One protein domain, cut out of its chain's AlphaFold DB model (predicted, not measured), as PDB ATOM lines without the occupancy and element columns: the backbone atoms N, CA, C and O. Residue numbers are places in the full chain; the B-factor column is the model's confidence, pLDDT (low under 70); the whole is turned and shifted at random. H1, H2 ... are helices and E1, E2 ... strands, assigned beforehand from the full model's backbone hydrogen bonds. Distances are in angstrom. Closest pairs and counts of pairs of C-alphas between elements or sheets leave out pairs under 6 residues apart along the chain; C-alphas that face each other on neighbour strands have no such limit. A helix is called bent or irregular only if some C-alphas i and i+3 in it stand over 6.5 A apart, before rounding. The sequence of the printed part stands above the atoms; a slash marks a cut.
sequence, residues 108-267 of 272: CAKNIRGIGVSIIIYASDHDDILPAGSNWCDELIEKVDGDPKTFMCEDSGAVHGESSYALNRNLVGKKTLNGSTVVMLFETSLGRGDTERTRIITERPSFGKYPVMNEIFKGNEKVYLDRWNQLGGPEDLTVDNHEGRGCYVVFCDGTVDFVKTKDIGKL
ATOM      1  N   CYS A 108      15.702  69.847 108.062       94.00
ATOM      2  CA  CYS A 108      16.765  70.269 108.978       94.00
ATOM      3  C   CYS A 108      16.579  69.720 110.407       94.00
ATOM      4  O   CYS A 108      17.491  69.100 110.949       94.00
ATOM      5  N   ALA A 109      15.378  69.837 110.987       94.31
ATOM      6  CA  ALA A 109      15.066  69.295 112.311       94.31
ATOM      7  C   ALA A 109      15.206  67.767 112.385       94.31
ATOM      8  O   ALA A 109      15.710  67.224 113.367       94.31
ATOM      9  N   LYS A 110      14.744  67.054 111.349       94.44
ATOM     10  CA  LYS A 110      14.853  65.587 111.273       94.44
ATOM     11  C   LYS A 110      16.309  65.152 111.176       94.44
ATOM     12  O   LYS A 110      16.732  64.245 111.887       94.44
ATOM     13  N   ASN A 111      17.052  65.833 110.317       96.38
ATOM     14  CA  ASN A 111      18.428  65.530 109.982       96.38
ATOM     15  C   ASN A 111      19.360  65.786 111.169       96.38
ATOM     16  O   ASN A 111      20.043  64.863 111.609       96.38
ATOM     17  N   ILE A 112      19.292  66.972 111.785       97.25
ATOM     18  CA  ILE A 112      20.107  67.288 112.965       97.25
ATOM     19  C   ILE A 112      19.782  66.377 114.157       97.25
ATOM     20  O   ILE A 112      20.681  65.968 114.890       97.25
ATOM     21  N   ARG A 113      18.510  65.988 114.322       95.69
ATOM     22  CA  ARG A 113      18.101  65.012 115.338       95.69
ATOM     23  C   ARG A 113      18.700  63.636 115.076       95.69
ATOM     24  O   ARG A 113      19.174  63.010 116.019       95.69
ATOM     25  N   GLY A 114      18.681  63.180 113.824       95.19
ATOM     26  CA  GLY A 114      19.316  61.926 113.417       95.19
ATOM     27  C   GLY A 114      20.799  61.908 113.776       95.19
ATOM     28  O   GLY A 114      21.250  60.983 114.442       95.19
ATOM     29  N   ILE A 115      21.520  62.986 113.454       97.06
ATOM     30  CA  ILE A 115      22.937  63.129 113.815       97.06
ATOM     31  C   ILE A 115      23.126  63.131 115.334       97.06
ATOM     32  O   ILE A 115      24.015  62.450 115.838       97.06
ATOM     33  N   GLY A 116      22.299  63.874 116.075       95.81
ATOM     34  CA  GLY A 116      22.346  63.898 117.538       95.81
ATOM     35  C   GLY A 116      22.236  62.498 118.147       95.81
ATOM     36  O   GLY A 116      23.022  62.144 119.024       95.81
ATOM     37  N   VAL A 117      21.323  61.675 117.623       94.44
ATOM     38  CA  VAL A 117      21.191  60.263 118.009       94.44
ATOM     39  C   VAL A 117      22.440  59.464 117.630       94.44
ATOM     40  O   VAL A 117      22.957  58.740 118.477       94.44
ATOM     41  N   SER A 118      22.975  59.622 116.415       95.88
ATOM     42  CA  SER A 118      24.214  58.951 115.992       95.88
ATOM     43  C   SER A 118      25.410  59.300 116.884       95.88
ATOM     44  O   SER A 118      26.200  58.419 117.206       95.88
ATOM     45  N   ILE A 119      25.533  60.552 117.340       95.56
ATOM     46  CA  ILE A 119      26.589  60.972 118.278       95.56
ATOM     47  C   ILE A 119      26.438  60.271 119.632       95.56
ATOM     48  O   ILE A 119      27.434  59.840 120.209       95.56
ATOM     49  N   ILE A 120      25.209  60.136 120.138       93.12
ATOM     50  CA  ILE A 120      24.942  59.441 121.405       93.12
ATOM     51  C   ILE A 120      25.251  57.945 121.281       93.12
ATOM     52  O   ILE A 120      25.883  57.390 122.176       93.12
ATOM     53  N   ILE A 121      24.858  57.304 120.172       94.38
ATOM     54  CA  ILE A 121      25.194  55.897 119.891       94.38
ATOM     55  C   ILE A 121      26.715  55.733 119.830       94.38
ATOM     56  O   ILE A 121      27.264  54.904 120.547       94.38
ATOM     57  N   TYR A 122      27.400  56.588 119.062       95.50
ATOM     58  CA  TYR A 122      28.859  56.578 118.982       95.50
ATOM     59  C   TYR A 122      29.482  56.653 120.372       95.50
ATOM     60  O   TYR A 122      30.345  55.844 120.699       95.50
ATOM     61  N   ALA A 123      29.048  57.610 121.194       94.38
ATOM     62  CA  ALA A 123      29.634  57.802 122.507       94.38
ATOM     63  C   ALA A 123      29.366  56.609 123.431       94.38
ATOM     64  O   ALA A 123      30.279  56.176 124.128       94.38
ATOM     65  N   SER A 124      28.161  56.031 123.382       93.75
ATOM     66  CA  SER A 124      27.827  54.796 124.102       93.75
ATOM     67  C   SER A 124      28.767  53.640 123.733       93.75
ATOM     68  O   SER A 124      29.140  52.861 124.607       93.75
ATOM     69  N   ASP A 125      29.187  53.550 122.469       95.75
ATOM     70  CA  ASP A 125      30.117  52.522 121.986       95.75
ATOM     71  C   ASP A 125      31.599  52.853 122.264       95.75
ATOM     72  O   ASP A 125      32.474  52.010 122.066       95.75
ATOM     73  N   HIS A 126      31.899  54.075 122.719       94.75
ATOM     74  CA  HIS A 126      33.255  54.598 122.924       94.75
ATOM     75  C   HIS A 126      33.443  55.161 124.343       94.75
ATOM     76  O   HIS A 126      33.936  56.273 124.513       94.75
ATOM     77  N   ASP A 127      33.059  54.405 125.375       94.69
ATOM     78  CA  ASP A 127      33.273  54.752 126.796       94.69
ATOM     79  C   ASP A 127      32.674  56.107 127.222       94.69
ATOM     80  O   ASP A 127      33.250  56.846 128.036       94.69
ATOM     81  N   ASP A 128      31.506  56.431 126.662       93.38
ATOM     82  CA  ASP A 128      30.832  57.721 126.786       93.38
ATOM     83  C   ASP A 128      31.670  58.889 126.245       93.38
ATOM     84  O   ASP A 128      31.515  60.008 126.712       93.38
ATOM     85  N   ILE A 129      32.577  58.683 125.288       94.06
ATOM     86  CA  ILE A 129      33.432  59.747 124.739       94.06
ATOM     87  C   ILE A 129      32.843  60.278 123.430       94.06
ATOM     88  O   ILE A 129      32.574  59.532 122.490       94.06
ATOM     89  N   LEU A 130      32.668  61.598 123.350       94.19
ATOM     90  CA  LEU A 130      32.237  62.267 122.124       94.19
ATOM     91  C   LEU A 130      33.326  62.196 121.033       94.19
ATOM     92  O   LEU A 130      34.514  62.200 121.362       94.19
ATOM     93  N   PRO A 131      32.958  62.203 119.736       94.25
ATOM     94  CA  PRO A 131      33.908  62.087 118.628       94.25
ATOM     95  C   PRO A 131      35.081  63.077 118.701       94.25
ATOM     96  O   PRO A 131      34.928  64.210 119.163       94.25
ATOM     97  N   ALA A 132      36.242  62.680 118.162       81.62
ATOM     98  CA  ALA A 132      37.505  63.436 118.211       81.62
ATOM     99  C   ALA A 132      37.532  64.719 117.347       81.62
ATOM    100  O   ALA A 132      38.551  65.400 117.248       81.62
ATOM    101  N   GLY A 133      36.401  65.091 116.748       79.81
ATOM    102  CA  GLY A 133      36.156  66.374 116.097       79.81
ATOM    103  C   GLY A 133      36.827  66.566 114.735       79.81
ATOM    104  O   GLY A 133      36.210  67.131 113.843       79.81
ATOM    105  N   SER A 134      38.031  66.034 114.513       85.12
ATOM    106  CA  SER A 134      38.742  66.128 113.225       85.12
ATOM    107  C   SER A 134      38.078  65.362 112.073       85.12
ATOM    108  O   SER A 134      38.383  65.601 110.907       85.12
ATOM    109  N   ASN A 135      37.218  64.398 112.392       91.50
ATOM    110  CA  ASN A 135      36.629  63.445 111.451       91.50
ATOM    111  C   ASN A 135      35.279  62.914 111.959       91.50
ATOM    112  O   ASN A 135      34.964  61.746 111.758       91.50
ATOM    113  N   TRP A 136      34.517  63.742 112.681       95.06
ATOM    114  CA  TRP A 136      33.306  63.286 113.361       95.06
ATOM    115  C   TRP A 136      32.200  62.845 112.389       95.06
ATOM    116  O   TRP A 136      31.595  61.811 112.628       95.06
ATOM    117  N   CYS A 137      31.966  63.543 111.272       95.50
ATOM    118  CA  CYS A 137      30.998  63.107 110.258       95.50
ATOM    119  C   CYS A 137      31.414  61.756 109.669       95.50
ATOM    120  O   CYS A 137      30.593  60.853 109.535       95.50
ATOM    121  N   ASP A 138      32.709  61.613 109.368       94.44
ATOM    122  CA  ASP A 138      33.261  60.387 108.797       94.44
ATOM    123  C   ASP A 138      33.123  59.197 109.762       94.44
ATOM    124  O   ASP A 138      32.754  58.095 109.364       94.44
ATOM    125  N   GLU A 139      33.381  59.437 111.049       94.06
ATOM    126  CA  GLU A 139      33.232  58.445 112.111       94.06
ATOM    127  C   GLU A 139      31.787  58.017 112.329       94.06
ATOM    128  O   GLU A 139      31.554  56.839 112.585       94.06
ATOM    129  N   LEU A 140      30.825  58.937 112.223       95.81
ATOM    130  CA  LEU A 140      29.416  58.584 112.367       95.81
ATOM    131  C   LEU A 140      28.921  57.714 111.207       95.81
ATOM    132  O   LEU A 140      28.142  56.792 111.424       95.81
ATOM    133  N   ILE A 141      29.381  57.985 109.986       95.19
ATOM    134  CA  ILE A 141      29.031  57.168 108.819       95.19
ATOM    135  C   ILE A 141      29.607  55.757 108.970       95.19
ATOM    136  O   ILE A 141      28.883  54.787 108.795       95.19
ATOM    137  N   GLU A 142      30.891  55.642 109.319       93.94
ATOM    138  CA  GLU A 142      31.575  54.345 109.389       93.94
ATOM    139  C   GLU A 142      31.157  53.507 110.601       93.94
ATOM    140  O   GLU A 142      30.979  52.298 110.492       93.94
ATOM    141  N   LYS A 143      31.089  54.114 111.790       94.00
ATOM    142  CA  LYS A 143      31.023  53.349 113.046       94.00
ATOM    143  C   LYS A 143      29.607  53.122 113.552       94.00
ATOM    144  O   LYS A 143      29.418  52.248 114.388       94.00
ATOM    145  N   VAL A 144      28.641  53.924 113.101       94.31
ATOM    146  CA  VAL A 144      27.238  53.832 113.542       94.31
ATOM    147  C   VAL A 144      26.254  53.895 112.370       94.31
ATOM    148  O   VAL A 144      25.090  54.245 112.566       94.31
ATOM    149  N   ASP A 145      26.722  53.580 111.155       92.75
ATOM    150  CA  ASP A 145      25.935  53.529 109.915       92.75
ATOM    151  C   ASP A 145      25.111  54.807 109.645       92.75
ATOM    152  O   ASP A 145      23.969  54.764 109.173       92.75
ATOM    153  N   GLY A 146      25.668  55.978 109.975       91.12
ATOM    154  CA  GLY A 146      25.005  57.264 109.762       91.12
ATOM    155  C   GLY A 146      24.786  57.563 108.276       91.12
ATOM    156  O   GLY A 146      25.725  57.515 107.487       91.12
ATOM    157  N   ASP A 147      23.561  57.936 107.883       91.38
ATOM    158  CA  ASP A 147      23.259  58.302 106.490       91.38
ATOM    159  C   ASP A 147      23.895  59.665 106.138       91.38
ATOM    160  O   ASP A 147      23.509  60.687 106.719       91.38
ATOM    161  N   PRO A 148      24.801  59.735 105.144       92.31
ATOM    162  CA  PRO A 148      25.445  60.969 104.692       92.31
ATOM    163  C   PRO A 148      24.477  62.095 104.307       92.31
ATOM    164  O   PRO A 148      24.817  63.277 104.386       92.31
ATOM    165  N   LYS A 149      23.252  61.762 103.891       92.44
ATOM    166  CA  LYS A 149      22.237  62.767 103.551       92.44
ATOM    167  C   LYS A 149      21.733  63.530 104.768       92.44
ATOM    168  O   LYS A 149      21.289  64.668 104.620       92.44
ATOM    169  N   THR A 150      21.832  62.938 105.957       95.38
ATOM    170  CA  THR A 150      21.420  63.588 107.206       95.38
ATOM    171  C   THR A 150      22.320  64.764 107.570       95.38
ATOM    172  O   THR A 150      21.879  65.632 108.308       95.38
ATOM    173  N   PHE A 151      23.525  64.892 107.003       96.88
ATOM    174  CA  PHE A 151      24.380  66.063 107.235       96.88
ATOM    175  C   PHE A 151      23.892  67.336 106.538       96.88
ATOM    176  O   PHE A 151      24.385  68.416 106.849       96.88
ATOM    177  N   MET A 152      22.891  67.261 105.659       95.94
ATOM    178  CA  MET A 152      22.397  68.421 104.918       95.94
ATOM    179  C   MET A 152      21.099  68.982 105.508       95.94
ATOM    180  O   MET A 152      20.132  68.263 105.728       95.94
ATOM    181  N   CYS A 153      21.043  70.294 105.692       95.38
ATOM    182  CA  CYS A 153      19.812  71.070 105.821       95.38
ATOM    183  C   CYS A 153      19.510  71.712 104.464       95.38
ATOM    184  O   CYS A 153      20.365  72.418 103.915       95.38
ATOM    185  N   GLU A 154      18.310  71.480 103.928       93.00
ATOM    186  CA  GLU A 154      17.894  71.979 102.606       93.00
ATOM    187  C   GLU A 154      17.963  73.511 102.526       93.00
ATOM    188  O   GLU A 154      18.403  74.060 101.516       93.00
ATOM    189  N   ASP A 155      17.665  74.195 103.634       92.69
ATOM    190  CA  ASP A 155      17.656  75.660 103.709       92.69
ATOM    191  C   ASP A 155      19.064  76.280 103.823       92.69
ATOM    192  O   ASP A 155      19.255  77.482 103.656       92.69
ATOM    193  N   SER A 156      20.096  75.462 104.055       93.94
ATOM    194  CA  SER A 156      21.484  75.937 104.176       93.94
ATOM    195  C   SER A 156      22.225  76.033 102.836       93.94
ATOM    196  O   SER A 156      23.365  76.514 102.770       93.94
ATOM    197  N   GLY A 157      21.633  75.488 101.768       92.50
ATOM    198  CA  GLY A 157      22.282  75.334 100.468       92.50
ATOM    199  C   GLY A 157      23.480  74.380 100.473       92.50
ATOM    200  O   GLY A 157      24.341  74.511  99.602       92.50
ATOM    201  N   ALA A 158      23.601  73.483 101.460       95.19
ATOM    202  CA  ALA A 158      24.583  72.396 101.457       95.19
ATOM    203  C   ALA A 158      24.279  71.375 100.348       95.19
ATOM    204  O   ALA A 158      23.126  71.192  99.958       95.19
ATOM    205  N   VAL A 159      25.320  70.722  99.833       95.06
ATOM    206  CA  VAL A 159      25.202  69.641  98.837       95.06
ATOM    207  C   VAL A 159      25.751  68.331  99.388       95.06
ATOM    208  O   VAL A 159      26.394  68.312 100.434       95.06
ATOM    209  N   HIS A 160      25.505  67.222  98.687       93.69
ATOM    210  CA  HIS A 160      25.957  65.905  99.127       93.69
ATOM    211  C   HIS A 160      27.479  65.887  99.325       93.69
ATOM    212  O   HIS A 160      28.228  66.264  98.423       93.69
ATOM    213  N   GLY A 161      27.916  65.462 100.512       93.12
ATOM    214  CA  GLY A 161      29.315  65.535 100.932       93.12
ATOM    215  C   GLY A 161      29.683  66.804 101.704       93.12
ATOM    216  O   GLY A 161      30.843  66.941 102.077       93.12
ATOM    217  N   GLU A 162      28.738  67.708 101.966       96.12
ATOM    218  CA  GLU A 162      28.865  68.824 102.911       96.12
ATOM    219  C   GLU A 162      27.991  68.593 104.155       96.12
ATOM    220  O   GLU A 162      27.050  67.799 104.140       96.12
ATOM    221  N   SER A 163      28.298  69.322 105.224       96.69
ATOM    222  CA  SER A 163      27.533  69.393 106.458       96.69
ATOM    223  C   SER A 163      26.941  70.792 106.644       96.69
ATOM    224  O   SER A 163      27.550  71.817 106.347       96.69
ATOM    225  N   SER A 164      25.719  70.847 107.152       97.81
ATOM    226  CA  SER A 164      25.062  72.080 107.599       97.81
ATOM    227  C   SER A 164      25.234  72.317 109.097       97.81
ATOM    228  O   SER A 164      24.709  73.292 109.635       97.81
ATOM    229  N   TYR A 165      25.940  71.412 109.773       98.00
ATOM    230  CA  TYR A 165      26.021  71.338 111.222       98.00
ATOM    231  C   TYR A 165      27.476  71.314 111.690       98.00
ATOM    232  O   TYR A 165      28.344  70.739 111.026       98.00
ATOM    233  N   ALA A 166      27.721  71.909 112.855       98.00
ATOM    234  CA  ALA A 166      28.997  71.864 113.554       98.00
ATOM    235  C   ALA A 166      28.831  71.215 114.923       98.00
ATOM    236  O   ALA A 166      27.849  71.452 115.632       98.00
ATOM    237  N   LEU A 167      29.834  70.425 115.301       97.62
ATOM    238  CA  LEU A 167      29.971  69.906 116.653       97.62
ATOM    239  C   LEU A 167      30.560  71.003 117.550       97.62
ATOM    240  O   LEU A 167      31.458  71.745 117.140       97.62
ATOM    241  N   ASN A 168      30.067  71.109 118.783       97.19
ATOM    242  CA  ASN A 168      30.606  72.060 119.748       97.19
ATOM    243  C   ASN A 168      32.074  71.729 120.055       97.19
ATOM    244  O   ASN A 168      32.387  70.704 120.669       97.19
ATOM    245  N   ARG A 169      32.977  72.642 119.678       96.38
ATOM    246  CA  ARG A 169      34.429  72.487 119.861       96.38
ATOM    247  C   ARG A 169      34.828  72.255 121.322       96.38
ATOM    248  O   ARG A 169      35.846  71.625 121.587       96.38
ATOM    249  N   ASN A 170      34.020  72.728 122.275       94.88
ATOM    250  CA  ASN A 170      34.287  72.589 123.705       94.88
ATOM    251  C   ASN A 170      33.996  71.185 124.247       94.88
ATOM    252  O   ASN A 170      34.325  70.925 125.407       94.88
ATOM    253  N   LEU A 171      33.364  70.309 123.462       93.81
ATOM    254  CA  LEU A 171      32.936  68.971 123.878       93.81
ATOM    255  C   LEU A 171      33.692  67.832 123.188       93.81
ATOM    256  O   LEU A 171      33.613  66.690 123.632       93.81
ATOM    257  N   VAL A 172      34.432  68.137 122.125       93.19
ATOM    258  CA  VAL A 172      35.206  67.167 121.342       93.19
ATOM    259  C   VAL A 172      36.105  66.317 122.242       93.19
ATOM    260  O   VAL A 172      36.867  66.856 123.048       93.19
ATOM    261  N   GLY A 173      36.012  64.990 122.111       90.12
ATOM    262  CA  GLY A 173      36.811  64.037 122.889       90.12
ATOM    263  C   GLY A 173      36.549  64.039 124.400       90.12
ATOM    264  O   GLY A 173      37.273  63.375 125.142       90.12
ATOM    265  N   LYS A 174      35.551  64.786 124.891       90.94
ATOM    266  CA  LYS A 174      35.148  64.764 126.300       90.94
ATOM    267  C   LYS A 174      34.106  63.683 126.537       90.94
ATOM    268  O   LYS A 174      33.414  63.255 125.614       90.94
ATOM    269  N   LYS A 175      33.965  63.284 127.802       89.94
ATOM    270  CA  LYS A 175      32.849  62.433 128.202       89.94
ATOM    271  C   LYS A 175      31.513  63.134 127.964       89.94
ATOM    272  O   LYS A 175      31.410  64.347 128.168       89.94
ATOM    273  N   THR A 176      30.507  62.371 127.554       79.81
ATOM    274  CA  THR A 176      29.129  62.829 127.416       79.81
ATOM    275  C   THR A 176      28.660  63.402 128.742       79.81
ATOM    276  O   THR A 176      29.009  62.948 129.833       79.81
ATOM    277  N   LEU A 177      27.858  64.451 128.638       79.75
ATOM    278  CA  LEU A 177      27.326  65.169 129.784       79.75
ATOM    279  C   LEU A 177      25.857  64.804 129.966       79.75
ATOM    280  O   LEU A 177      25.030  65.710 130.088       79.75
ATOM    281  N   ASN A 178      25.540  63.506 129.876       69.69
ATOM    282  CA  ASN A 178      24.176  62.975 129.860       69.69
ATOM    283  C   ASN A 178      23.266  63.744 130.835       69.69
ATOM    284  O   ASN A 178      23.548  63.829 132.031       69.69
ATOM    285  N   GLY A 179      22.186  64.328 130.308       70.75
ATOM    286  CA  GLY A 179      21.224  65.118 131.087       70.75
ATOM    287  C   GLY A 179      21.561  66.604 131.271       70.75
ATOM    288  O   GLY A 179      20.844  67.297 131.991       70.75
ATOM    289  N   SER A 180      22.622  67.119 130.641       83.88
ATOM    290  CA  SER A 180      22.921  68.557 130.622       83.88
ATOM    291  C   SER A 180      22.350  69.258 129.386       83.88
ATOM    292  O   SER A 180      22.378  68.739 128.273       83.88
ATOM    293  N   THR A 181      21.912  70.505 129.569       91.69
ATOM    294  CA  THR A 181      21.426  71.394 128.499       91.69
ATOM    295  C   THR A 181      22.561  72.152 127.796       91.69
ATOM    296  O   THR A 181      22.388  73.284 127.341       91.69
ATOM    297  N   VAL A 182      23.759  71.562 127.749       96.00
ATOM    298  CA  VAL A 182      24.903  72.116 127.013       96.00
ATOM    299  C   VAL A 182      24.720  71.819 125.526       96.00
ATOM    300  O   VAL A 182      24.323  70.716 125.158       96.00
ATOM    301  N   VAL A 183      24.993  72.803 124.671       97.25
ATOM    302  CA  VAL A 183      24.927  72.674 123.211       97.25
ATOM    303  C   VAL A 183      25.918  71.615 122.747       97.25
ATOM    304  O   VAL A 183      27.117  71.744 122.984       97.25
ATOM    305  N   MET A 184      25.428  70.589 122.058       96.56
ATOM    306  CA  MET A 184      26.236  69.518 121.479       96.56
ATOM    307  C   MET A 184      26.487  69.739 119.989       96.56
ATOM    308  O   MET A 184      27.634  69.714 119.546       96.56
ATOM    309  N   LEU A 185      25.419  69.979 119.230       97.50
ATOM    310  CA  LEU A 185      25.432  70.128 117.776       97.50
ATOM    311  C   LEU A 185      24.519  71.292 117.392       97.50
ATOM    312  O   LEU A 185      23.474  71.485 118.012       97.50
ATOM    313  N   PHE A 186      24.892  72.072 116.387       98.44
ATOM    314  CA  PHE A 186      24.124  73.249 115.980       98.44
ATOM    315  C   PHE A 186      24.285  73.531 114.487       98.44
ATOM    316  O   PHE A 186      25.256  73.101 113.859       98.44
ATOM    317  N   GLU A 187      23.324  74.249 113.909       98.25
ATOM    318  CA  GLU A 187      23.414  74.728 112.529       98.25
ATOM    319  C   GLU A 187      24.469  75.822 112.353       98.25
ATOM    320  O   GLU A 187      24.561  76.764 113.142       98.25
ATOM    321  N   THR A 188      25.234  75.737 111.267       97.94
ATOM    322  CA  THR A 188      26.336  76.663 110.989       97.94
ATOM    323  C   THR A 188      26.475  76.967 109.496       97.94
ATOM    324  O   THR A 188      26.060  76.193 108.628       97.94
ATOM    325  N   SER A 189      27.099  78.103 109.192       96.06
ATOM    326  CA  SER A 189      27.565  78.477 107.854       96.06
ATOM    327  C   SER A 189      29.084  78.328 107.688       96.06
ATOM    328  O   SER A 189      29.604  78.646 106.620       96.06
ATOM    329  N   LEU A 190      29.799  77.822 108.704       95.44
ATOM    330  CA  LEU A 190      31.248  77.607 108.653       95.44
ATOM    331  C   LEU A 190      31.684  76.839 107.399       95.44
ATOM    332  O   LEU A 190      30.991  75.945 106.920       95.44
ATOM    333  N   GLY A 191      32.849  77.186 106.855       93.00
ATOM    334  CA  GLY A 191      33.408  76.518 105.676       93.00
ATOM    335  C   GLY A 191      32.642  76.756 104.369       93.00
ATOM    336  O   GLY A 191      33.098  76.317 103.317       93.00
ATOM    337  N   ARG A 192      31.502  77.459 104.389       93.50
ATOM    338  CA  ARG A 192      30.817  77.901 103.173       93.50
ATOM    339  C   ARG A 192      31.626  79.022 102.516       93.50
ATOM    340  O   ARG A 192      31.925  80.022 103.156       93.50
ATOM    341  N   GLY A 193      31.957  78.853 101.238       88.56
ATOM    342  CA  GLY A 193      32.566  79.911 100.432       88.56
ATOM    343  C   GLY A 193      31.530  80.847  99.804       88.56
ATOM    344  O   GLY A 193      30.379  80.458  99.596       88.56
ATOM    345  N   ASP A 194      31.966  82.054  99.439       86.38
ATOM    346  CA  ASP A 194      31.144  83.045  98.720       86.38
ATOM    347  C   ASP A 194      31.110  82.808  97.201       86.38
ATOM    348  O   ASP A 194      30.270  83.352  96.484       86.38
ATOM    349  N   THR A 195      32.041  82.001  96.689       88.62
ATOM    350  CA  THR A 195      32.165  81.661  95.267       88.62
ATOM    351  C   THR A 195      31.567  80.295  94.969       88.62
ATOM    352  O   THR A 195      31.282  79.516  95.874       88.62
ATOM    353  N   GLU A 196      31.434  79.945  93.691       92.31
ATOM    354  CA  GLU A 196      31.025  78.595  93.301       92.31
ATOM    355  C   GLU A 196      31.953  77.502  93.859       92.31
ATOM    356  O   GLU A 196      33.138  77.719  94.132       92.31
ATOM    357  N   ARG A 197      31.404  76.292  93.993       95.31
ATOM    358  CA  ARG A 197      32.147  75.096  94.399       95.31
ATOM    359  C   ARG A 197      33.075  74.669  93.273       95.31
ATOM    360  O   ARG A 197      32.620  74.210  92.225       95.31
ATOM    361  N   THR A 198      34.375  74.808  93.487       93.25
ATOM    362  CA  THR A 198      35.402  74.477  92.486       93.25
ATOM    363  C   THR A 198      36.190  73.217  92.825       93.25
ATOM    364  O   THR A 198      36.729  72.589  91.918       93.25
ATOM    365  N   ARG A 199      36.234  72.837  94.105       95.56
ATOM    366  CA  ARG A 199      37.007  71.701  94.619       95.56
ATOM    367  C   ARG A 199      36.184  70.424  94.575       95.56
ATOM    368  O   ARG A 199      34.972  70.479  94.788       95.56
ATOM    369  N   ILE A 200      36.833  69.292  94.317       96.06
ATOM    370  CA  ILE A 200      36.176  67.979  94.324       96.06
ATOM    371  C   ILE A 200      36.352  67.286  95.677       96.06
ATOM    372  O   ILE A 200      37.370  67.454  96.344       96.06
ATOM    373  N   ILE A 201      35.362  66.494  96.088       94.94
ATOM    374  CA  ILE A 201      35.312  65.868  97.419       94.94
ATOM    375  C   ILE A 201      36.538  64.996  97.744       94.94
ATOM    376  O   ILE A 201      36.962  64.938  98.896       94.94
ATOM    377  N   THR A 202      37.154  64.387  96.727       94.94
ATOM    378  CA  THR A 202      38.375  63.567  96.844       94.94
ATOM    379  C   THR A 202      39.606  64.352  97.290       94.94
ATOM    380  O   THR A 202      40.572  63.754  97.752       94.94
ATOM    381  N   GLU A 203      39.584  65.683  97.200       94.88
ATOM    382  CA  GLU A 203      40.663  66.543  97.695       94.88
ATOM    383  C   GLU A 203      40.618  66.751  99.219       94.88
ATOM    384  O   GLU A 203      41.542  67.339  99.786       94.88
ATOM    385  N   ARG A 204      39.555  66.307  99.905       91.56
ATOM    386  CA  ARG A 204      39.459  66.412 101.365       91.56
ATOM    387  C   ARG A 204      40.478  65.468 102.023       91.56
ATOM    388  O   ARG A 204      40.474  64.283 101.703       91.56
ATOM    389  N   PRO A 205      41.264  65.918 103.023       87.56
ATOM    390  CA  PRO A 205      42.258  65.066 103.688       87.56
ATOM    391  C   PRO A 205      41.698  63.795 104.341       87.56
ATOM    392  O   PRO A 205      42.409  62.801 104.449       87.56
ATOM    393  N   SER A 206      40.439  63.816 104.794       84.06
ATOM    394  CA  SER A 206      39.775  62.638 105.362       84.06
ATOM    395  C   SER A 206      39.125  61.723 104.316       84.06
ATOM    396  O   SER A 206      38.707  60.617 104.665       84.06
ATOM    397  N   PHE A 207      39.048  62.136 103.043       87.69
ATOM    398  CA  PHE A 207      38.428  61.329 101.996       87.69
ATOM    399  C   PHE A 207      39.225  60.043 101.765       87.69
ATOM    400  O   PHE A 207      40.444  60.063 101.615       87.69
ATOM    401  N   GLY A 208      38.529  58.905 101.763       82.75
ATOM    402  CA  GLY A 208      39.150  57.587 101.624       82.75
ATOM    403  C   GLY A 208      39.815  57.048 102.895       82.75
ATOM    404  O   GLY A 208      40.335  55.936 102.858       82.75
ATOM    405  N   LYS A 209      39.758  57.770 104.029       88.19
ATOM    406  CA  LYS A 209      40.176  57.229 105.338       88.19
ATOM    407  C   LYS A 209      39.367  55.985 105.717       88.19
ATOM    408  O   LYS A 209      39.916  55.061 106.309       88.19
ATOM    409  N   TYR A 210      38.084  55.977 105.359       89.38
ATOM    410  CA  TYR A 210      37.173  54.855 105.554       89.38
ATOM    411  C   TYR A 210      36.709  54.320 104.195       89.38
ATOM    412  O   TYR A 210      36.325  55.132 103.342       89.38
ATOM    413  N   PRO A 211      36.731  52.991 103.965       88.62
ATOM    414  CA  PRO A 211      36.320  52.395 102.694       88.62
ATOM    415  C   PRO A 211      34.912  52.814 102.257       88.62
ATOM    416  O   PRO A 211      34.729  53.129 101.081       88.62
ATOM    417  N   VAL A 212      33.979  52.936 103.213       89.62
ATOM    418  CA  VAL A 212      32.572  53.303 102.981       89.62
ATOM    419  C   VAL A 212      32.410  54.624 102.217       89.62
ATOM    420  O   VAL A 212      31.481  54.792 101.430       89.62
ATOM    421  N   MET A 213      33.360  55.557 102.352       90.06
ATOM    422  CA  MET A 213      33.309  56.845 101.652       90.06
ATOM    423  C   MET A 213      33.377  56.681 100.133       90.06
ATOM    424  O   MET A 213      32.713  57.420  99.408       90.06
ATOM    425  N   ASN A 214      34.143  55.702  99.648       89.62
ATOM    426  CA  ASN A 214      34.250  55.417  98.216       89.62
ATOM    427  C   ASN A 214      33.009  54.694  97.666       89.62
ATOM    428  O   ASN A 214      32.812  54.661  96.455       89.62
ATOM    429  N   GLU A 215      32.186  54.110  98.538       91.38
ATOM    430  CA  GLU A 215      30.919  53.472  98.164       91.38
ATOM    431  C   GLU A 215      29.780  54.497  98.096       91.38
ATOM    432  O   GLU A 215      28.894  54.407  97.244       91.38
ATOM    433  N   ILE A 216      29.826  55.498  98.976       90.88
ATOM    434  CA  ILE A 216      28.826  56.562  99.095       90.88
ATOM    435  C   ILE A 216      29.020  57.653  98.037       90.88
ATOM    436  O   ILE A 216      28.047  58.119  97.433       90.88
ATOM    437  N   PHE A 217      30.258  58.115  97.855       91.88
ATOM    438  CA  PHE A 217      30.573  59.273  97.022       91.88
ATOM    439  C   PHE A 217      31.160  58.842  95.682       91.88
ATOM    440  O   PHE A 217      32.012  57.959  95.605       91.88
ATOM    441  N   LYS A 218      30.749  59.519  94.608       90.75
ATOM    442  CA  LYS A 218      31.263  59.278  93.251       90.75
ATOM    443  C   LYS A 218      32.682  59.817  93.063       90.75
ATOM    444  O   LYS A 218      33.356  59.448  92.104       90.75
ATOM    445  N   GLY A 219      33.112  60.725  93.937       89.00
ATOM    446  CA  GLY A 219      34.439  61.333  93.962       89.00
ATOM    447  C   GLY A 219      34.585  62.581  93.085       89.00
ATOM    448  O   GLY A 219      35.618  63.252  93.148       89.00
ATOM    449  N   ASN A 220      33.562  62.916  92.293       94.19
ATOM    450  CA  ASN A 220      33.521  64.094  91.422       94.19
ATOM    451  C   ASN A 220      32.556  65.186  91.914       94.19
ATOM    452  O   ASN A 220      32.371  66.196  91.228       94.19
ATOM    453  N   GLU A 221      31.935  64.989  93.079       94.69
ATOM    454  CA  GLU A 221      31.095  65.982  93.730       94.69
ATOM    455  C   GLU A 221      31.910  67.245  93.996       94.69
ATOM    456  O   GLU A 221      32.957  67.204  94.645       94.69
ATOM    457  N   LYS A 222      31.415  68.377  93.494       96.38
ATOM    458  CA  LYS A 222      31.992  69.682  93.795       96.38
ATOM    459  C   LYS A 222      31.451  70.154  95.136       96.38
ATOM    460  O   LYS A 222      30.234  70.236  95.284       96.38
ATOM    461  N   VAL A 223      32.336  70.478  96.070       96.31
ATOM    462  CA  VAL A 223      32.003  70.836  97.459       96.31
ATOM    463  C   VAL A 223      32.892  71.975  97.963       96.31
ATOM    464  O   VAL A 223      33.962  72.240  97.412       96.31
ATOM    465  N   TYR A 224      32.477  72.634  99.041       96.44
ATOM    466  CA  TYR A 224      33.398  73.362  99.908       96.44
ATOM    467  C   TYR A 224      34.070  72.366 100.858       96.44
ATOM    468  O   TYR A 224      33.403  71.727 101.671       96.44
ATOM    469  N   LEU A 225      35.391  72.204 100.744       94.06
ATOM    470  CA  LEU A 225      36.118  71.163 101.486       94.06
ATOM    471  C   LEU A 225      35.989  71.320 103.007       94.06
ATOM    472  O   LEU A 225      35.830  70.312 103.694       94.06
ATOM    473  N   ASP A 226      35.986  72.566 103.486       93.44
ATOM    474  CA  ASP A 226      35.934  72.922 104.910       93.44
ATOM    475  C   ASP A 226      34.516  72.858 105.501       93.44
ATOM    476  O   ASP A 226      34.322  73.008 106.706       93.44
ATOM    477  N   ARG A 227      33.502  72.604 104.666       95.25
ATOM    478  CA  ARG A 227      32.107  72.438 105.085       95.25
ATOM    479  C   ARG A 227      31.803  70.977 105.436       95.25
ATOM    480  O   ARG A 227      30.792  70.421 105.029       95.25
ATOM    481  N   TRP A 228      32.733  70.313 106.115       95.31
ATOM    482  CA  TRP A 228      32.637  68.923 106.567       95.31
ATOM    483  C   TRP A 228      33.469  68.747 107.831       95.31
ATOM    484  O   TRP A 228      34.505  69.393 107.965       95.31
ATOM    485  N   ASN A 229      33.033  67.890 108.759       95.12
ATOM    486  CA  ASN A 229      33.650  67.756 110.086       95.12
ATOM    487  C   ASN A 229      33.799  69.099 110.825       95.12
ATOM    488  O   ASN A 229      34.781  69.335 111.527       95.12
ATOM    489  N   GLN A 230      32.830  70.000 110.661       96.19
ATOM    490  CA  GLN A 230      32.925  71.348 111.209       96.19
ATOM    491  C   GLN A 230      32.901  71.312 112.736       96.19
ATOM    492  O   GLN A 230      32.082  70.618 113.347       96.19
ATOM    493  N   LEU A 231      33.793  72.097 113.332       96.56
ATOM    494  CA  LEU A 231      33.858  72.361 114.760       96.56
ATOM    495  C   LEU A 231      33.653  73.849 114.978       96.56
ATOM    496  O   LEU A 231      34.326  74.656 114.339       96.56
ATOM    497  N   GLY A 232      32.766  74.211 115.895       96.75
ATOM    498  CA  GLY A 232      32.461  75.615 116.124       96.75
ATOM    499  C   GLY A 232      32.044  75.937 117.551       96.75
ATOM    500  O   GLY A 232      31.907  75.050 118.398       96.75
ATOM    501  N   GLY A 233      31.915  77.233 117.804       97.12
ATOM    502  CA  GLY A 233      31.462  77.830 119.053       97.12
ATOM    503  C   GLY A 233      30.241  78.736 118.843       97.12
ATOM    504  O   GLY A 233      29.659  78.744 117.755       97.12
ATOM    505  N   PRO A 234      29.851  79.509 119.871       97.38
ATOM    506  CA  PRO A 234      28.721  80.436 119.795       97.38
ATOM    507  C   PRO A 234      28.758  81.389 118.599       97.38
ATOM    508  O   PRO A 234      27.713  81.733 118.057       97.38
ATOM    509  N   GLU A 235      29.954  81.815 118.199       97.12
ATOM    510  CA  GLU A 235      30.195  82.736 117.090       97.12
ATOM    511  C   GLU A 235      29.907  82.140 115.703       97.12
ATOM    512  O   GLU A 235      29.729  82.885 114.744       97.12
ATOM    513  N   ASP A 236      29.839  80.812 115.606       97.94
ATOM    514  CA  ASP A 236      29.697  80.083 114.343       97.94
ATOM    515  C   ASP A 236      28.267  79.610 114.074       97.94
ATOM    516  O   ASP A 236      27.977  79.031 113.019       97.94
ATOM    517  N   LEU A 237      27.377  79.789 115.050       98.12
ATOM    518  CA  LEU A 237      25.972  79.442 114.925       98.12
ATOM    519  C   LEU A 237      25.303  80.409 113.950       98.12
ATOM    520  O   LEU A 237      25.396  81.626 114.099       98.12
ATOM    521  N   THR A 238      24.594  79.864 112.960       97.38
ATOM    522  CA  THR A 238      23.859  80.676 111.984       97.38
ATOM    523  C   THR A 238      22.354  80.569 112.186       97.38
ATOM    524  O   THR A 238      21.819  79.502 112.475       97.38
ATOM    525  N   VAL A 239      21.663  81.691 111.990       97.25
ATOM    526  CA  VAL A 239      20.197  81.763 111.895       97.25
ATOM    527  C   VAL A 239      19.721  82.025 110.468       97.25
ATOM    528  O   VAL A 239      18.517  82.071 110.214       97.25
ATOM    529  N   ASP A 240      20.652  82.207 109.531       95.44
ATOM    530  CA  ASP A 240      20.344  82.643 108.168       95.44
ATOM    531  C   ASP A 240      19.586  81.564 107.395       95.44
ATOM    532  O   ASP A 240      18.713  81.887 106.592       95.44
ATOM    533  N   ASN A 241      19.843  80.287 107.712       93.31
ATOM    534  CA  ASN A 241      19.112  79.146 107.158       93.31
ATOM    535  C   ASN A 241      17.597  79.254 107.405       93.31
ATOM    536  O   ASN A 241      16.816  78.745 106.617       93.31
ATOM    537  N   HIS A 242      17.160  79.942 108.468       94.62
ATOM    538  CA  HIS A 242      15.737  80.082 108.815       94.62
ATOM    539  C   HIS A 242      15.285  81.540 108.838       94.62
ATOM    540  O   HIS A 242      14.471  81.931 109.682       94.62
ATOM    541  N   GLU A 243      15.814  82.346 107.913       94.31
ATOM    542  CA  GLU A 243      15.428  83.752 107.712       94.31
ATOM    543  C   GLU A 243      15.611  84.605 108.981       94.31
ATOM    544  O   GLU A 243      14.820  85.499 109.286       94.31
ATOM    545  N   GLY A 244      16.622  84.282 109.791       95.19
ATOM    546  CA  GLY A 244      16.910  85.006 111.025       95.19
ATOM    547  C   GLY A 244      15.906  84.770 112.157       95.19
ATOM    548  O   GLY A 244      15.965  85.476 113.167       95.19
ATOM    549  N   ARG A 245      14.986  83.801 112.037       95.00
ATOM    550  CA  ARG A 245      14.008  83.469 113.096       95.00
ATOM    551  C   ARG A 245      14.627  82.669 114.244       95.00
ATOM    552  O   ARG A 245      14.164  82.774 115.386       95.00
ATOM    553  N   GLY A 246      15.637  81.865 113.940       96.50
ATOM    554  CA  GLY A 246      16.284  80.949 114.870       96.50
ATOM    555  C   GLY A 246      17.069  79.870 114.136       96.50
ATOM    556  O   GLY A 246      17.352  80.010 112.950       96.50
ATOM    557  N   CYS A 247      17.408  78.798 114.840       97.06
ATOM    558  CA  CYS A 247      18.091  77.632 114.279       97.06
ATOM    559  C   CYS A 247      17.810  76.384 115.116       97.06
ATOM    560  O   CYS A 247      17.385  76.500 116.270       97.06
ATOM    561  N   TYR A 248      18.062  75.199 114.561       97.56
ATOM    562  CA  TYR A 248      18.027  73.976 115.350       97.56
ATOM    563  C   TYR A 248      19.342  73.729 116.090       97.56
ATOM    564  O   TYR A 248      20.443  73.875 115.548       97.56
ATOM    565  N   VAL A 249      19.198  73.309 117.344       97.94
ATOM    566  CA  VAL A 249      20.292  72.961 118.247       97.94
ATOM    567  C   VAL A 249      19.972  71.629 118.915       97.94
ATOM    568  O   VAL A 249      18.832  71.389 119.309       97.94
ATOM    569  N   VAL A 250      20.982  70.772 119.044       97.25
ATOM    570  CA  VAL A 250      20.942  69.538 119.834       97.25
ATOM    571  C   VAL A 250      21.723  69.759 121.117       97.25
ATOM    572  O   VAL A 250      22.852  70.256 121.078       97.25
ATOM    573  N   PHE A 251      21.155  69.343 122.241       96.06
ATOM    574  CA  PHE A 251      21.799  69.403 123.548       96.06
ATOM    575  C   PHE A 251      22.372  68.042 123.967       96.06
ATOM    576  O   PHE A 251      22.021  66.999 123.415       96.06
ATOM    577  N   CYS A 252      23.266  68.037 124.958       93.62
ATOM    578  CA  CYS A 252      23.880  66.816 125.493       93.62
ATOM    579  C   CYS A 252      22.895  65.854 126.182       93.62
ATOM    580  O   CYS A 252      23.255  64.710 126.441       93.62
ATOM    581  N   ASP A 253      21.672  66.283 126.489       90.88
ATOM    582  CA  ASP A 253      20.583  65.408 126.940       90.88
ATOM    583  C   ASP A 253      19.824  64.731 125.777       90.88
ATOM    584  O   ASP A 253      18.875  63.980 126.007       90.88
ATOM    585  N   GLY A 254      20.241  64.982 124.530       90.44
ATOM    586  CA  GLY A 254      19.644  64.440 123.312       90.44
ATOM    587  C   GLY A 254      18.395  65.181 122.835       90.44
ATOM    588  O   GLY A 254      17.804  64.792 121.822       90.44
ATOM    589  N   THR A 255      17.977  66.243 123.529       92.56
ATOM    590  CA  THR A 255      16.867  67.084 123.077       92.56
ATOM    591  C   THR A 255      17.281  67.941 121.883       92.56
ATOM    592  O   THR A 255      18.451  68.293 121.710       92.56
ATOM    593  N   VAL A 256      16.303  68.246 121.028       94.31
ATOM    594  CA  VAL A 256      16.470  69.099 119.849       94.31
ATOM    595  C   VAL A 256      15.421  70.187 119.903       94.31
ATOM    596  O   VAL A 256      14.231  69.871 119.895       94.31
ATOM    597  N   ASP A 257      15.862  71.440 119.886       95.12
ATOM    598  CA  ASP A 257      14.970  72.594 119.904       95.12
ATOM    599  C   ASP A 257      15.269  73.558 118.762       95.12
ATOM    600  O   ASP A 257      16.417  73.756 118.357       95.12
ATOM    601  N   PHE A 258      14.211  74.213 118.286       95.88
ATOM    602  CA  PHE A 258      14.342  75.416 117.477       95.88
ATOM    603  C   PHE A 258      14.566  76.622 118.396       95.88
ATOM    604  O   PHE A 258      13.627  77.167 118.991       95.88
ATOM    605  N   VAL A 259      15.819  77.047 118.522       96.81
ATOM    606  CA  VAL A 259      16.221  78.166 119.373       96.81
ATOM    607  C   VAL A 259      15.984  79.467 118.622       96.81
ATOM    608  O   VAL A 259      16.601  79.740 117.593       96.81
ATOM    609  N   LYS A 260      15.086  80.302 119.147       97.31
ATOM    610  CA  LYS A 260      14.787  81.618 118.567       97.31
ATOM    611  C   LYS A 260      15.988  82.543 118.697       97.31
ATOM    612  O   LYS A 260      16.672  82.526 119.716       97.31
ATOM    613  N   THR A 261      16.159  83.451 117.741       97.56
ATOM    614  CA  THR A 261      17.299  84.386 117.694       97.56
ATOM    615  C   THR A 261      17.526  85.149 119.002       97.56
ATOM    616  O   THR A 261      18.651  85.278 119.473       97.56
ATOM    617  N   LYS A 262      16.445  85.584 119.659       97.06
ATOM    618  CA  LYS A 262      16.493  86.287 120.954       97.06
ATOM    619  C   LYS A 262      17.000  85.441 122.134       97.06
ATOM    620  O   LYS A 262      17.331  85.993 123.180       97.06
ATOM    621  N   ASP A 263      16.982  84.118 122.000       97.62
ATOM    622  CA  ASP A 263      17.313  83.158 123.053       97.62
ATOM    623  C   ASP A 263      18.699  82.516 122.836       97.62
ATOM    624  O   ASP A 263      19.210  81.880 123.753       97.62
ATOM    625  N   ILE A 264      19.359  82.752 121.691       96.62
ATOM    626  CA  ILE A 264      20.700  82.216 121.375       96.62
ATOM    627  C   ILE A 264      21.738  82.611 122.429       96.62
ATOM    628  O   ILE A 264      22.522  81.776 122.872       96.62
ATOM    629  N   GLY A 265      21.706  83.861 122.902       96.31
ATOM    630  CA  GLY A 265      22.626  84.344 123.940       96.31
ATOM    631  C   GLY A 265      22.464  83.666 125.308       96.31
ATOM    632  O   GLY A 265      23.253  83.932 126.208       96.31
ATOM    633  N   LYS A 266      21.445  82.812 125.484       96.56
ATOM    634  CA  LYS A 266      21.193  82.045 126.716       96.56
ATOM    635  C   LYS A 266      21.708  80.606 126.636       96.56
ATOM    636  O   LYS A 266      21.622  79.884 127.627       96.56
ATOM    637  N   LEU A 267      22.185  80.172 125.469       97.06
ATOM    638  CA  LEU A 267      22.686  78.818 125.268       97.06
ATOM    639  C   LEU A 267      23.954  78.575 126.090       97.06
ATOM    640  O   LEU A 267      24.821  79.443 126.202       97.06
TER     641      LEU A 267
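This is residues 108 to 267 of the 272 residues of an uncharacterized protein of Phycisphaerales bacterium (UniProt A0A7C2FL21). This domain has little regular structure: helix H1 covers one face of a small twisted sheet, and loops with short helices H2, H3 and H4 reach to one side. The 160 printed residues, 62 in named elements, run H1 H2 H3 E1 E2 H4 E3 E4 H5, class mixed; the sheet, E1 E2 E3 E4, is antiparallel. The whole is compact: radius of gyration of the C-alphas 14.8 A, spans 41 by 38 by 23 A.

From C-alpha 108 at (16.765, 70.269, 108.978), H1 runs 25.7 A to residue 125. Find H2 at residues 136 to 144, H3 148 to 151, E1 165 to 168, E2 183 to 187, H4 212 to 216, E3 246 to 251, E4 256 to 260 and H5 261 to 266, ending at (21.193, 82.045, 126.716).

H1 is on the sheet, height 8.6 A, over E2 and E3; its C-alpha 116 is 6.2 A from C-alpha 250, the closest of E3. Between E2 and E3, find N 184 and O 250 within hydrogen-bond range, 2.8 A. H1, H2 and H4 have every O i to N i+4 pair within range; H5, irregular with C-alphas 262 and 265 7.1 A apart, has 0 of 2, but 2 of 3 O i to N i+3.

The printed part has no cut; H4 to E3 is a long link; residue 178 has pLDDT under 70.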